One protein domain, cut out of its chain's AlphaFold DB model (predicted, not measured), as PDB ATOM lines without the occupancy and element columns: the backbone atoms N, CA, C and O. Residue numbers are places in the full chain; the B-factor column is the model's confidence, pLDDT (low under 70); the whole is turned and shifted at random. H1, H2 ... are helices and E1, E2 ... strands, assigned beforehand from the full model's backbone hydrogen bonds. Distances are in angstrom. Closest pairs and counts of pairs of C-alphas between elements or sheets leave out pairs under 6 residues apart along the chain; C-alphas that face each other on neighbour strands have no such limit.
ATOM      1  N   ILE A 263     204.207 146.764 145.648       61.69
ATOM      2  CA  ILE A 263     205.270 145.808 145.328       61.69
ATOM      3  C   ILE A 263     204.880 145.092 144.033       61.69
ATOM      4  O   ILE A 263     203.709 144.804 143.824       61.69
ATOM      5  N   ASN A 264     205.861 144.804 143.175       66.25
ATOM      6  CA  ASN A 264     205.660 144.120 141.893       66.25
ATOM      7  C   ASN A 264     204.878 144.896 140.821       66.25
ATOM      8  O   ASN A 264     204.519 144.306 139.808       66.25
ATOM      9  N   LYS A 265     204.759 146.228 140.933       66.00
ATOM     10  CA  LYS A 265     204.225 147.090 139.857       66.00
ATOM     11  C   LYS A 265     204.873 146.850 138.482       66.00
ATOM     12  O   LYS A 265     204.224 147.014 137.459       66.00
ATOM     13  N   LYS A 266     206.134 146.400 138.444       72.69
ATOM     14  CA  LYS A 266     206.835 145.993 137.208       72.69
ATOM     15  C   LYS A 266     206.149 144.858 136.429       72.69
ATOM     16  O   LYS A 266     206.392 144.735 135.237       72.69
ATOM     17  N   TYR A 267     205.321 144.052 137.093       64.62
ATOM     18  CA  TYR A 267     204.552 142.963 136.490       64.62
ATOM     19  C   TYR A 267     203.108 143.365 136.169       64.62
ATOM     20  O   TYR A 267     202.334 142.516 135.747       64.62
ATOM     21  N   ALA A 268     202.721 144.632 136.341       66.75
ATOM     22  CA  ALA A 268     201.371 145.098 136.046       66.75
ATOM     23  C   ALA A 268     200.923 144.730 134.620       66.75
ATOM     24  O   ALA A 268     201.620 145.008 133.643       66.75
ATOM     25  N   GLY A 269     199.762 144.081 134.508       53.47
ATOM     26  CA  GLY A 269     199.203 143.573 133.252       53.47
ATOM     27  C   GLY A 269     199.936 142.366 132.650       53.47
ATOM     28  O   GLY A 269     199.556 141.906 131.573       53.47
ATOM     29  N   GLN A 270     200.970 141.844 133.313       67.56
ATOM     30  CA  GLN A 270     201.774 140.714 132.845       67.56
ATOM     31  C   GLN A 270     201.378 139.410 133.546       67.56
ATOM     32  O   GLN A 270     200.623 139.387 134.520       67.56
ATOM     33  N   VAL A 271     201.915 138.299 133.042       71.69
ATOM     34  CA  VAL A 271     201.868 136.998 133.715       71.69
ATOM     35  C   VAL A 271     203.260 136.705 134.261       71.69
ATOM     36  O   VAL A 271     204.218 136.596 133.496       71.69
ATOM     37  N   TYR A 272     203.371 136.590 135.581       76.88
ATOM     38  CA  TYR A 272     204.591 136.178 136.259       76.88
ATOM     39  C   TYR A 272     204.730 134.659 136.175       76.88
ATOM     40  O   TYR A 272     203.914 133.925 136.734       76.88
ATOM     41  N   GLN A 273     205.753 134.196 135.461       86.38
ATOM     42  CA  GLN A 273     206.079 132.777 135.354       86.38
ATOM     43  C   GLN A 273     207.037 132.372 136.471       86.38
ATOM     44  O   GLN A 273     207.974 133.104 136.789       86.38
ATOM     45  N   PHE A 274     206.788 131.207 137.065       81.69
ATOM     46  CA  PHE A 274     207.661 130.641 138.087       81.69
ATOM     47  C   PHE A 274     208.795 129.833 137.457       81.69
ATOM     48  O   PHE A 274     208.700 129.388 136.315       81.69
ATOM     49  N   GLU A 275     209.841 129.596 138.242       85.50
ATOM     50  CA  GLU A 275     210.944 128.700 137.900       85.50
ATOM     51  C   GLU A 275     210.988 127.514 138.880       85.50
ATOM     52  O   GLU A 275     210.390 127.551 139.961       85.50
ATOM     53  N   GLY A 276     211.689 126.442 138.502       87.81
ATOM     54  CA  GLY A 276     211.888 125.264 139.353       87.81
ATOM     55  C   GLY A 276     210.591 124.525 139.703       87.81
ATOM     56  O   GLY A 276     209.676 124.415 138.889       87.81
ATOM     57  N   GLU A 277     210.502 124.006 140.929       82.25
ATOM     58  CA  GLU A 277     209.360 123.198 141.393       82.25
ATOM     59  C   GLU A 277     208.024 123.960 141.362       82.25
ATOM     60  O   GLU A 277     206.971 123.372 141.115       82.25
ATOM     61  N   LEU A 278     208.053 125.287 141.536       77.69
ATOM     62  CA  LEU A 278     206.855 126.123 141.445       77.69
ATOM     63  C   LEU A 278     206.328 126.238 140.012       77.69
ATOM     64  O   LEU A 278     205.119 126.347 139.834       77.69
ATOM     65  N   ALA A 279     207.193 126.161 138.997       79.19
ATOM     66  CA  ALA A 279     206.763 126.117 137.598       79.19
ATOM     67  C   ALA A 279     205.999 124.825 137.282       79.19
ATOM     68  O   ALA A 279     205.069 124.826 136.482       79.19
ATOM     69  N   VAL A 280     206.363 123.723 137.947       78.12
ATOM     70  CA  VAL A 280     205.667 122.436 137.819       78.12
ATOM     71  C   VAL A 280     204.301 122.492 138.503       78.12
ATOM     72  O   VAL A 280     203.315 122.013 137.946       78.12
ATOM     73  N   ALA A 281     204.226 123.099 139.691       71.00
ATOM     74  CA  ALA A 281     202.977 123.238 140.441       71.00
ATOM     75  C   ALA A 281     202.010 124.272 139.830       71.00
ATOM     76  O   ALA A 281     200.794 124.086 139.887       71.00
ATOM     77  N   TYR A 282     202.540 125.344 139.230       78.62
ATOM     78  CA  TYR A 282     201.780 126.474 138.683       78.62
ATOM     79  C   TYR A 282     202.240 126.824 137.255       78.62
ATOM     80  O   TYR A 282     202.748 127.922 137.018       78.62
ATOM     81  N   PRO A 283     202.034 125.925 136.274       74.88
ATOM     82  CA  PRO A 283     202.577 126.072 134.917       74.88
ATOM     83  C   PRO A 283     202.001 127.258 134.131       74.88
ATOM     84  O   PRO A 283     202.569 127.670 133.125       74.88
ATOM     85  N   ASN A 284     200.876 127.817 134.582       74.12
ATOM     86  CA  ASN A 284     200.248 128.983 133.963       74.12
ATOM     87  C   ASN A 284     200.719 130.315 134.575       74.12
ATOM     88  O   ASN A 284     200.304 131.376 134.104       74.12
ATOM     89  N   GLY A 285     201.568 130.270 135.608       81.44
ATOM     90  CA  GLY A 285     202.037 131.451 136.324       81.44
ATOM     91  C   GLY A 285     200.928 132.183 137.085       81.44
ATOM     92  O   GLY A 285     199.820 131.678 137.265       81.44
ATOM     93  N   VAL A 286     201.216 133.398 137.546       78.31
ATOM     94  CA  VAL A 286     200.234 134.285 138.188       78.31
ATOM     95  C   VAL A 286     200.057 135.541 137.353       78.31
ATOM     96  O   VAL A 286     201.022 136.242 137.050       78.31
ATOM     97  N   ARG A 287     198.813 135.833 136.967       77.12
ATOM     98  CA  ARG A 287     198.464 137.080 136.284       77.12
ATOM     99  C   ARG A 287     198.483 138.228 137.284       77.12
ATOM    100  O   ARG A 287     198.055 138.062 138.418       77.12
ATOM    101  N   PHE A 288     198.936 139.393 136.847       67.81
ATOM    102  CA  PHE A 288     198.851 140.630 137.607       67.81
ATOM    103  C   PHE A 288     197.849 141.596 136.965       67.81
ATOM    104  O   PHE A 288     197.785 141.709 135.736       67.81
ATOM    105  N   THR A 289     197.085 142.313 137.790       59.38
ATOM    106  CA  THR A 289     196.200 143.405 137.358       59.38
ATOM    107  C   THR A 289     197.011 144.565 136.769       59.38
ATOM    108  O   THR A 289     198.243 144.600 136.882       59.38
ATOM    109  N   LYS A 290     196.352 145.545 136.136       61.00
ATOM    110  CA  LYS A 290     197.028 146.738 135.582       61.00
ATOM    111  C   LYS A 290     197.636 147.630 136.672       61.00
ATOM    112  O   LYS A 290     198.531 148.427 136.400       61.00
ATOM    113  N   GLU A 291     197.187 147.465 137.905       59.00
ATOM    114  CA  GLU A 291     197.636 148.188 139.087       59.00
ATOM    115  C   GLU A 291     198.821 147.474 139.761       59.00
ATOM    116  O   GLU A 291     199.573 148.102 140.507       59.00
ATOM    117  N   GLY A 292     199.053 146.195 139.436       64.69
ATOM    118  CA  GLY A 292     200.166 145.395 139.948       64.69
ATOM    119  C   GLY A 292     199.806 144.466 141.110       64.69
ATOM    120  O   GLY A 292     200.711 144.054 141.838       64.69
ATOM    121  N   PHE A 293     198.529 144.110 141.276       70.81
ATOM    122  CA  PHE A 293     198.085 143.097 142.241       70.81
ATOM    123  C   PHE A 293     198.072 141.702 141.603       70.81
ATOM    124  O   PHE A 293     197.697 141.587 140.437       70.81
ATOM    125  N   PRO A 294     198.491 140.639 142.306       75.06
ATOM    126  CA  PRO A 294     198.418 139.285 141.773       75.06
ATOM    127  C   PRO A 294     196.994 138.726 141.844       75.06
ATOM    128  O   PRO A 294     196.375 138.728 142.903       75.06
ATOM    129  N   ASP A 295     196.514 138.153 140.745       78.06
ATOM    130  CA  ASP A 295     195.268 137.391 140.709       78.06
ATOM    131  C   ASP A 295     195.530 135.944 141.143       78.06
ATOM    132  O   ASP A 295     196.037 135.111 140.382       78.06
ATOM    133  N   LEU A 296     195.201 135.655 142.402       80.44
ATOM    134  CA  LEU A 296     195.323 134.321 142.991       80.44
ATOM    135  C   LEU A 296     194.013 133.520 142.939       80.44
ATOM    136  O   LEU A 296     193.993 132.368 143.377       80.44
ATOM    137  N   THR A 297     192.938 134.085 142.378       74.38
ATOM    138  CA  THR A 297     191.613 133.452 142.292       74.38
ATOM    139  C   THR A 297     191.655 132.050 141.673       74.38
ATOM    140  O   THR A 297     191.045 131.147 142.249       74.38
ATOM    141  N   PRO A 298     192.409 131.792 140.580       79.19
ATOM    142  CA  PRO A 298     192.468 130.459 139.968       79.19
ATOM    143  C   PRO A 298     193.047 129.368 140.879       79.19
ATOM    144  O   PRO A 298     192.854 128.181 140.626       79.19
ATOM    145  N   TYR A 299     193.779 129.764 141.922       77.00
ATOM    146  CA  TYR A 299     194.481 128.868 142.838       77.00
ATOM    147  C   TYR A 299     193.840 128.819 144.230       77.00
ATOM    148  O   TYR A 299     194.331 128.106 145.112       77.00
ATOM    149  N   ALA A 300     192.752 129.563 144.440       76.69
ATOM    150  CA  ALA A 300     192.038 129.611 145.703       76.69
ATOM    151  C   ALA A 300     191.189 128.348 145.911       76.69
ATOM    152  O   ALA A 300     190.483 127.883 145.017       76.69
ATOM    153  N   LYS A 301     191.233 127.796 147.124       75.88
ATOM    154  CA  LYS A 301     190.321 126.735 147.575       75.88
ATOM    155  C   LYS A 301     188.963 127.285 147.983       75.88
ATOM    156  O   LYS A 301     187.962 126.612 147.775       75.88
ATOM    157  N   LEU A 302     188.950 128.477 148.576       63.81
ATOM    158  CA  LEU A 302     187.753 129.176 149.031       63.81
ATOM    159  C   LEU A 302     187.877 130.661 148.691       63.81
ATOM    160  O   LEU A 302     188.973 131.218 148.771       63.81
ATOM    161  N   LYS A 303     186.749 131.278 148.341       83.50
ATOM    162  CA  LYS A 303     186.577 132.717 148.133       83.50
ATOM    163  C   LYS A 303     185.320 133.134 148.881       83.50
ATOM    164  O   LYS A 303     184.270 132.541 148.647       83.50
ATOM    165  N   LEU A 304     185.425 134.119 149.764       66.75
ATOM    166  CA  LEU A 304     184.281 134.614 150.521       66.75
ATOM    167  C   LEU A 304     184.429 136.095 150.880       66.75
ATOM    168  O   LEU A 304     185.559 136.549 151.090       66.75
ATOM    169  N   PRO A 305     183.311 136.826 150.994       69.81
ATOM    170  CA  PRO A 305     183.309 138.118 151.656       69.81
ATOM    171  C   PRO A 305     183.558 137.940 153.162       69.81
ATOM    172  O   PRO A 305     183.074 136.983 153.773       69.81
ATOM    173  N   VAL A 306     184.318 138.854 153.763       68.50
ATOM    174  CA  VAL A 306     184.576 138.905 155.207       68.50
ATOM    175  C   VAL A 306     184.406 140.345 155.678       68.50
ATOM    176  O   VAL A 306     185.182 141.228 155.327       68.50
ATOM    177  N   GLU A 307     183.383 140.583 156.491       76.19
ATOM    178  CA  GLU A 307     183.112 141.905 157.053       76.19
ATOM    179  C   GLU A 307     184.075 142.243 158.201       76.19
ATOM    180  O   GLU A 307     184.539 141.367 158.937       76.19
ATOM    181  N   GLY A 308     184.360 143.537 158.384       73.44
ATOM    182  CA  GLY A 308     185.133 144.036 159.528       73.44
ATOM    183  C   GLY A 308     186.639 143.759 159.472       73.44
ATOM    184  O   GLY A 308     187.302 143.798 160.510       73.44
ATOM    185  N   MET A 309     187.192 143.478 158.290       78.50
ATOM    186  CA  MET A 309     188.629 143.257 158.123       78.50
ATOM    187  C   MET A 309     189.450 144.521 158.394       78.50
ATOM    188  O   MET A 309     189.106 145.628 157.987       78.50
ATOM    189  N   THR A 310     190.596 144.330 159.040       76.50
ATOM    190  CA  THR A 310     191.548 145.390 159.411       76.50
ATOM    191  C   THR A 310     192.790 145.415 158.518       76.50
ATOM    192  O   THR A 310     193.639 146.303 158.624       76.50
ATOM    193  N   GLY A 311     192.930 144.422 157.639       70.75
ATOM    194  CA  GLY A 311     194.109 144.192 156.818       70.75
ATOM    195  C   GLY A 311     195.276 143.592 157.597       70.75
ATOM    196  O   GLY A 311     196.435 143.812 157.238       70.75
ATOM    197  N   THR A 312     195.013 142.868 158.684       77.81
ATOM    198  CA  THR A 312     196.047 142.198 159.488       77.81
ATOM    199  C   THR A 312     195.758 140.704 159.614       77.81
ATOM    200  O   THR A 312     194.718 140.212 159.183       77.81
ATOM    201  N   THR A 313     196.692 139.938 160.179       80.50
ATOM    202  CA  THR A 313     196.526 138.484 160.333       80.50
ATOM    203  C   THR A 313     195.400 138.105 161.297       80.50
ATOM    204  O   THR A 313     194.963 136.959 161.269       80.50
ATOM    205  N   SER A 314     194.897 139.030 162.127       83.00
ATOM    206  CA  SER A 314     193.709 138.777 162.955       83.00
ATOM    207  C   SER A 314     192.463 138.501 162.108       83.00
ATOM    208  O   SER A 314     191.606 137.726 162.528       83.00
ATOM    209  N   ASP A 315     192.400 139.034 160.882       83.75
ATOM    210  CA  ASP A 315     191.290 138.808 159.951       83.75
ATOM    211  C   ASP A 315     191.179 137.334 159.525       83.75
ATOM    212  O   ASP A 315     190.130 136.885 159.069       83.75
ATOM    213  N   PHE A 316     192.235 136.537 159.714       87.31
ATOM    214  CA  PHE A 316     192.207 135.109 159.400       87.31
ATOM    215  C   PHE A 316     191.236 134.375 160.323       87.31
ATOM    216  O   PHE A 316     190.570 133.442 159.888       87.31
ATOM    217  N   ALA A 317     191.106 134.819 161.578       87.44
ATOM    218  CA  ALA A 317     190.120 134.276 162.505       87.44
ATOM    219  C   ALA A 317     188.686 134.592 162.051       87.44
ATOM    220  O   ALA A 317     187.810 133.738 162.185       87.44
ATOM    221  N   LEU A 318     188.456 135.774 161.463       81.19
ATOM    222  CA  LEU A 318     187.162 136.145 160.879       81.19
ATOM    223  C   LEU A 318     186.833 135.253 159.676       81.19
ATOM    224  O   LEU A 318     185.750 134.674 159.622       81.19
ATOM    225  N   ALA A 319     187.795 135.065 158.769       77.81
ATOM    226  CA  ALA A 319     187.637 134.196 157.607       77.81
ATOM    227  C   ALA A 319     187.423 132.722 158.003       77.81
ATOM    228  O   ALA A 319     186.519 132.073 157.484       77.81
ATOM    229  N   ASN A 320     188.192 132.206 158.974       80.12
ATOM    230  CA  ASN A 320     188.011 130.856 159.519       80.12
ATOM    231  C   ASN A 320     186.607 130.685 160.109       80.12
ATOM    232  O   ASN A 320     185.913 129.731 159.770       80.12
ATOM    233  N   LYS A 321     186.160 131.639 160.934       85.06
ATOM    234  CA  LYS A 321     184.821 131.621 161.534       85.06
ATOM    235  C   LYS A 321     183.723 131.611 160.470       85.06
ATOM    236  O   LYS A 321     182.768 130.852 160.611       85.06
ATOM    237  N   ALA A 322     183.867 132.407 159.411       77.06
ATOM    238  CA  ALA A 322     182.883 132.507 158.335       77.06
ATOM    239  C   ALA A 322     182.693 131.194 157.552       77.06
ATOM    240  O   ALA A 322     181.609 130.948 157.030       77.06
ATOM    241  N   VAL A 323     183.706 130.321 157.521       76.81
ATOM    242  CA  VAL A 323     183.627 128.987 156.891       76.81
ATOM    243  C   VAL A 323     183.567 127.833 157.899       76.81
ATOM    244  O   VAL A 323     183.648 126.670 157.511       76.81
ATOM    245  N   GLY A 324     183.419 128.134 159.192       86.12
ATOM    246  CA  GLY A 324     183.299 127.134 160.255       86.12
ATOM    247  C   GLY A 324     184.599 126.407 160.621       86.12
ATOM    248  O   GLY A 324     184.546 125.318 161.189       86.12
ATOM    249  N   PHE A 325     185.766 126.973 160.313       87.06
ATOM    250  CA  PHE A 325     187.058 126.418 160.719       87.06
ATOM    251  C   PHE A 325     187.476 126.903 162.109       87.06
ATOM    252  O   PHE A 325     187.326 128.077 162.448       87.06
ATOM    253  N   SER A 326     188.065 126.004 162.903       80.25
ATOM    254  CA  SER A 326     188.704 126.357 164.177       80.25
ATOM    255  C   SER A 326     190.020 127.109 163.977       80.25
ATOM    256  O   SER A 326     190.394 127.934 164.805       80.25
ATOM    257  N   GLU A 327     190.715 126.848 162.869       86.00
ATOM    258  CA  GLU A 327     191.969 127.491 162.481       86.00
ATOM    259  C   GLU A 327     192.175 127.420 160.962       86.00
ATOM    260  O   GLU A 327     191.478 126.688 160.259       86.00
ATOM    261  N   THR A 328     193.136 128.181 160.438       83.75
ATOM    262  CA  THR A 328     193.445 128.146 159.006       83.75
ATOM    263  C   THR A 328     194.085 126.798 158.668       83.75
ATOM    264  O   THR A 328     195.064 126.433 159.319       83.75
ATOM    265  N   PRO A 329     193.580 126.057 157.662       84.38
ATOM    266  CA  PRO A 329     194.112 124.743 157.321       84.38
ATOM    267  C   PRO A 329     195.619 124.764 157.045       84.38
ATOM    268  O   PRO A 329     196.129 125.664 156.372       84.38
ATOM    269  N   ALA A 330     196.329 123.740 157.524       89.62
ATOM    270  CA  ALA A 330     197.771 123.620 157.336       89.62
ATOM    271  C   ALA A 330     198.158 123.678 155.844       89.62
ATOM    272  O   ALA A 330     197.550 123.019 155.001       89.62
ATOM    273  N   GLY A 331     199.182 124.474 155.523       83.12
ATOM    274  CA  GLY A 331     199.648 124.693 154.146       83.12
ATOM    275  C   GLY A 331     198.856 125.738 153.350       83.12
ATOM    276  O   GLY A 331     199.181 125.972 152.183       83.12
ATOM    277  N   TYR A 332     197.858 126.380 153.963       87.38
ATOM    278  CA  TYR A 332     197.069 127.447 153.355       87.38
ATOM    279  C   TYR A 332     197.192 128.771 154.111       87.38
ATOM    280  O   TYR A 332     197.543 128.847 155.288       87.38
ATOM    281  N   THR A 333     196.915 129.861 153.405       86.06
ATOM    282  CA  THR A 333     196.931 131.219 153.943       86.06
ATOM    283  C   THR A 333     195.765 131.997 153.360       86.06
ATOM    284  O   THR A 333     195.454 131.858 152.177       86.06
ATOM    285  N   TRP A 334     195.119 132.808 154.195       85.06
ATOM    286  CA  TRP A 334     194.121 133.755 153.725       85.06
ATOM    287  C   TRP A 334     194.804 134.960 153.080       85.06
ATOM    288  O   TRP A 334     195.707 135.567 153.653       85.06
ATOM    289  N   HIS A 335     194.377 135.283 151.871       87.38
ATOM    290  CA  HIS A 335     194.860 136.400 151.082       87.38
ATOM    291  C   HIS A 335     193.747 137.438 150.934       87.38
ATOM    292  O   HIS A 335     192.668 137.119 150.436       87.38
ATOM    293  N   HIS A 336     194.035 138.673 151.345       80.75
ATOM    294  CA  HIS A 336     193.148 139.823 151.174       80.75
ATOM    295  C   HIS A 336     193.176 140.330 149.729       80.75
ATOM    296  O   HIS A 336     194.216 140.817 149.270       80.75
ATOM    297  N   VAL A 337     192.024 140.286 149.063       77.38
ATOM    298  CA  VAL A 337     191.821 140.852 147.720       77.38
ATOM    299  C   VAL A 337     191.810 142.383 147.794       77.38
ATOM    300  O   VAL A 337     191.464 142.967 148.821       77.38
ATOM    301  N   GLU A 338     192.226 143.053 146.721       65.50
ATOM    302  CA  GLU A 338     192.335 144.514 146.622       65.50
ATOM    303  C   GLU A 338     191.010 145.272 146.800       65.50
ATOM    304  O   GLU A 338     191.035 146.467 147.084       65.50
ATOM    305  N   ASP A 339     189.873 144.578 146.703       64.88
ATOM    306  CA  ASP A 339     188.544 145.120 147.007       64.88
ATOM    307  C   ASP A 339     188.342 145.445 148.501       64.88
ATOM    308  O   ASP A 339     187.405 146.156 148.858       64.88
ATOM    309  N   GLY A 340     189.219 144.942 149.381       67.31
ATOM    310  CA  GLY A 340     189.154 145.147 150.828       67.31
ATOM    311  C   GLY A 340     188.007 144.407 151.525       67.31
ATOM    312  O   GLY A 340     187.812 144.596 152.721       67.31
ATOM    313  N   GLN A 341     187.268 143.559 150.812       71.56
ATOM    314  CA  GLN A 341     186.067 142.881 151.308       71.56
ATOM    315  C   GLN A 341     186.149 141.362 151.141       71.56
ATOM    316  O   GLN A 341     185.496 140.625 151.878       71.56
ATOM    317  N   THR A 342     186.987 140.875 150.223       76.81
ATOM    318  CA  THR A 342     187.101 139.455 149.899       76.81
ATOM    319  C   THR A 342     188.380 138.827 150.457       76.81
ATOM    320  O   THR A 342     189.475 139.393 150.391       76.81
ATOM    321  N   MET A 343     188.251 137.588 150.938       78.88
ATOM    322  CA  MET A 343     189.356 136.708 151.315       78.88
ATOM    323  C   MET A 343     189.431 135.481 150.405       78.88
ATOM    324  O   MET A 343     188.417 134.849 150.098       78.88
ATOM    325  N   LEU A 344     190.652 135.110 150.013       79.88
ATOM    326  CA  LEU A 344     190.956 133.885 149.270       79.88
ATOM    327  C   LEU A 344     191.787 132.928 150.125       79.88
ATOM    328  O   LEU A 344     192.839 133.315 150.626       79.88
ATOM    329  N   LEU A 345     191.375 131.665 150.258       85.88
ATOM    330  CA  LEU A 345     192.209 130.630 150.878       85.88
ATOM    331  C   LEU A 345     193.134 130.030 149.821       85.88
ATOM    332  O   LEU A 345     192.691 129.230 148.997       85.88
ATOM    333  N   VAL A 346     194.412 130.389 149.837       83.00
ATOM    334  CA  VAL A 346     195.391 129.997 148.807       83.00
ATOM    335  C   VAL A 346     196.547 129.196 149.413       83.00
ATOM    336  O   VAL A 346     196.820 129.338 150.608       83.00
ATOM    337  N   PRO A 347     197.248 128.344 148.639       86.62
ATOM    338  CA  PRO A 347     198.440 127.656 149.129       86.62
ATOM    339  C   PRO A 347     199.490 128.649 149.643       86.62
ATOM    340  O   PRO A 347     199.845 129.606 148.949       86.62
ATOM    341  N   THR A 348     200.022 128.414 150.844       85.75
ATOM    342  CA  THR A 348     201.008 129.308 151.475       85.75
ATOM    343  C   THR A 348     202.262 129.470 150.618       85.75
ATOM    344  O   THR A 348     202.801 130.569 150.516       85.75
ATOM    345  N   THR A 349     202.701 128.396 149.961       84.31
ATOM    346  CA  THR A 349     203.875 128.389 149.079       84.31
ATOM    347  C   THR A 349     203.706 129.338 147.893       84.31
ATOM    348  O   THR A 349     204.596 130.143 147.623       84.31
ATOM    349  N   LEU A 350     202.541 129.320 147.239       84.00
ATOM    350  CA  LEU A 350     202.198 130.248 146.159       84.00
ATOM    351  C   LEU A 350     202.131 131.694 146.656       84.00
ATOM    352  O   LEU A 350     202.729 132.591 146.062       84.00
ATOM    353  N   HIS A 351     201.430 131.917 147.770       86.69
ATOM    354  CA  HIS A 351     201.267 133.246 148.355       86.69
ATOM    355  C   HIS A 351     202.618 133.881 148.734       86.69
ATOM    356  O   HIS A 351     202.837 135.073 148.523       86.69
ATOM    357  N   GLN A 352     203.554 133.082 149.253       83.38
ATOM    358  CA  GLN A 352     204.906 133.528 149.594       83.38
ATOM    359  C   GLN A 352     205.798 133.752 148.369       83.38
ATOM    360  O   GLN A 352     206.626 134.665 148.395       83.38
ATOM    361  N   ALA A 353     205.641 132.945 147.315       80.62
ATOM    362  CA  ALA A 353     206.404 133.083 146.075       80.62
ATOM    363  C   ALA A 353     206.077 134.390 145.341       80.62
ATOM    364  O   ALA A 353     206.952 135.013 144.745       80.62
ATOM    365  N   VAL A 354     204.828 134.847 145.435       75.50
ATOM    366  CA  VAL A 354     204.362 136.082 144.802       75.50
ATOM    367  C   VAL A 354     204.230 137.183 145.843       75.50
ATOM    368  O   VAL A 354     203.139 137.681 146.075       75.50
ATOM    369  N   ARG A 355     205.316 137.586 146.518       71.00
ATOM    370  CA  ARG A 355     205.236 138.660 147.531       71.00
ATOM    371  C   ARG A 355     204.670 139.944 146.932       71.00
ATOM    372  O   ARG A 355     205.269 140.502 146.022       71.00
ATOM    373  N   HIS A 356     203.576 140.453 147.477       70.31
ATOM    374  CA  HIS A 356     202.845 141.584 146.911       70.31
ATOM    375  C   HIS A 356     202.354 142.536 148.005       70.31
ATOM    376  O   HIS A 356     202.290 142.189 149.187       70.31
ATOM    377  N   THR A 357     201.998 143.750 147.596       61.22
ATOM    378  CA  THR A 357     201.151 144.640 148.393       61.22
ATOM    379  C   THR A 357     199.716 144.256 148.052       61.22
ATOM    380  O   THR A 357     199.336 144.452 146.911       61.22
ATOM    381  N   GLY A 358     198.967 143.634 148.966       61.16
ATOM    382  CA  GLY A 358     197.576 143.199 148.729       61.16
ATOM    383  C   GLY A 358     196.542 144.121 149.373       61.16
ATOM    384  O   GLY A 358     196.914 145.146 149.958       61.16
ATOM    385  N   GLY A 359     195.266 143.718 149.362       58.75
ATOM    386  CA  GLY A 359     194.171 144.457 150.012       58.75
ATOM    387  C   GLY A 359     194.417 144.746 151.491       58.75
ATOM    388  O   GLY A 359     194.032 145.792 152.003       58.75
ATOM    389  N   ALA A 360     195.206 143.900 152.159       61.81
ATOM    390  CA  ALA A 360     195.658 144.099 153.531       61.81
ATOM    391  C   ALA A 360     196.356 145.455 153.756       61.81
ATOM    392  O   ALA A 360     196.192 146.089 154.795       61.81
ATOM    393  N   ALA A 361     197.162 145.915 152.796       61.62
ATOM    394  CA  ALA A 361     197.841 147.203 152.902       61.62
ATOM    395  C   ALA A 361     196.907 148.386 152.610       61.62
ATOM    396  O   ALA A 361     197.138 149.466 153.147       61.62
ATOM    397  N   LEU A 362     195.871 148.187 151.791       62.34
ATOM    398  CA  LEU A 362     194.847 149.197 151.516       62.34
ATOM    399  C   LEU A 362     193.955 149.398 152.749       62.34
ATOM    400  O   LEU A 362     193.811 150.525 153.225       62.34
ATOM    401  N   LEU A 363     193.511 148.294 153.356       61.72
ATOM    402  CA  LEU A 363     192.717 148.272 154.587       61.72
ATOM    403  C   LEU A 363     193.419 148.966 155.761       61.72
ATOM    404  O   LEU A 363     192.837 149.842 156.394       61.72
ATOM    405  N   ARG A 364     194.706 148.673 156.002       62.62
ATOM    406  CA  ARG A 364     195.474 149.331 157.080       62.62
ATOM    407  C   ARG A 364     195.649 150.840 156.893       62.62
ATOM    408  O   ARG A 364     195.955 151.530 157.859       62.62
ATOM    409  N   ASN A 365     195.489 151.344 155.670       58.31
ATOM    410  CA  ASN A 365     195.549 152.773 155.361       58.31
ATOM    411  C   ASN A 365     194.152 153.405 155.221       58.31
ATOM    412  O   ASN A 365     194.046 154.522 154.717       58.31
ATOM    413  N   GLY A 366     193.089 152.703 155.640       54.31
ATOM    414  CA  GLY A 366     191.710 153.197 155.592       54.31
ATOM    415  C   GLY A 366     191.170 153.390 154.174       54.31
ATOM    416  O   GLY A 366     190.233 154.157 153.975       54.31
TER     417      GLY A 366
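Overview. This is residues 263 to 366 of the 374 residues of the protein "HNH/ENDO VII superfamily nuclease" of Sporomusa sp. KB1 (UniProt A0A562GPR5). A small three-strand sheet, E2, E4 and E3, stands between helix H2, which crosses one of its faces, and a loop-rich part with H1 and E1 at the far end of the longest axis. The short helices H3 and H4 sit at the two ends of edge strand E3. The printed part has 104 residues, under half of them in named elements, in the order H1 E1 E2 H2 E3 E4 H3 H4; the class is mixed, helices and strands, and the sheet, ordered E2 - E4 - E3, is antiparallel. The whole is compact, with a radius of gyration of the C-alphas of 13.5 A, and flat, spanning 35 by 30 by 16 A.

Along the chain. Start at C-alpha 263, (205.270, 145.808, 145.328); residues 263 to 276 hold no named element. H1 follows at residues 277 to 281, then E1 at 286 to 288. Next come E2, residues 302 to 305, 10.3 A long, and H2, residues 315 to 322, 10.6 A long. Find C-alpha 332 at (197.069, 127.447, 153.355); from there E3 runs 13.2 A to residue 336. E4, residues 342 to 347, is 16.4 A long, and H3, residues 348 to 353, is 8.5 A. H4, residues 359 to 363, ends at C-alpha 363, (192.717, 148.272, 154.587).

Arrangement. Look first at the hairpin E3 and E4, where N 335 and O 344 are 2.8 A apart, within hydrogen-bond range. E2 is antiparallel to inner strand E4, with N 343 and O 304 at 2.9 A, within that range. E2, H2 and E3 form a split strand-helix-strand unit, two strands running the same way with E4 between them, and its crossover is right-handed. H2 is on the sheet at a height of 9.3 A, only just over E4 and E3, with 3 C-alphas falling on each; it runs across the strands, at 77 degrees to E3 on the local plane. Its closest C-alphas to E3 are Phe 316 and Trp 334, 6.1 A apart. H3 only grazes the sheet, with its residues 348 to 352; the closest C-alphas of H3 and E3 are those of Thr 348 and Tyr 332, 4.7 A apart. H4 only grazes it too, with the C-alphas of His 336 and Gly 359 closest, at 4.9 A. H1 and H3 are close but not clearly touching, the C-alphas of Leu 278 and Leu 350 being 7.8 A apart. E1 pairs with no named strand, but residues 271 to 272 and 294 to 295 form short antiparallel pairings with it. In H1, H2, H3 and H4 every O i to N i+4 pair is within hydrogen-bond range.

Size, cuts and confidence. The two C-alphas farthest apart, Gly 276 and Gly 308, are 38.4 A from each other. The printed part has no cut, and the link E1 to E2, 13 residues, is long. Mean pLDDT of the printed part is 75.4; look for values under 70 in 29 residues, among them 357 to 366.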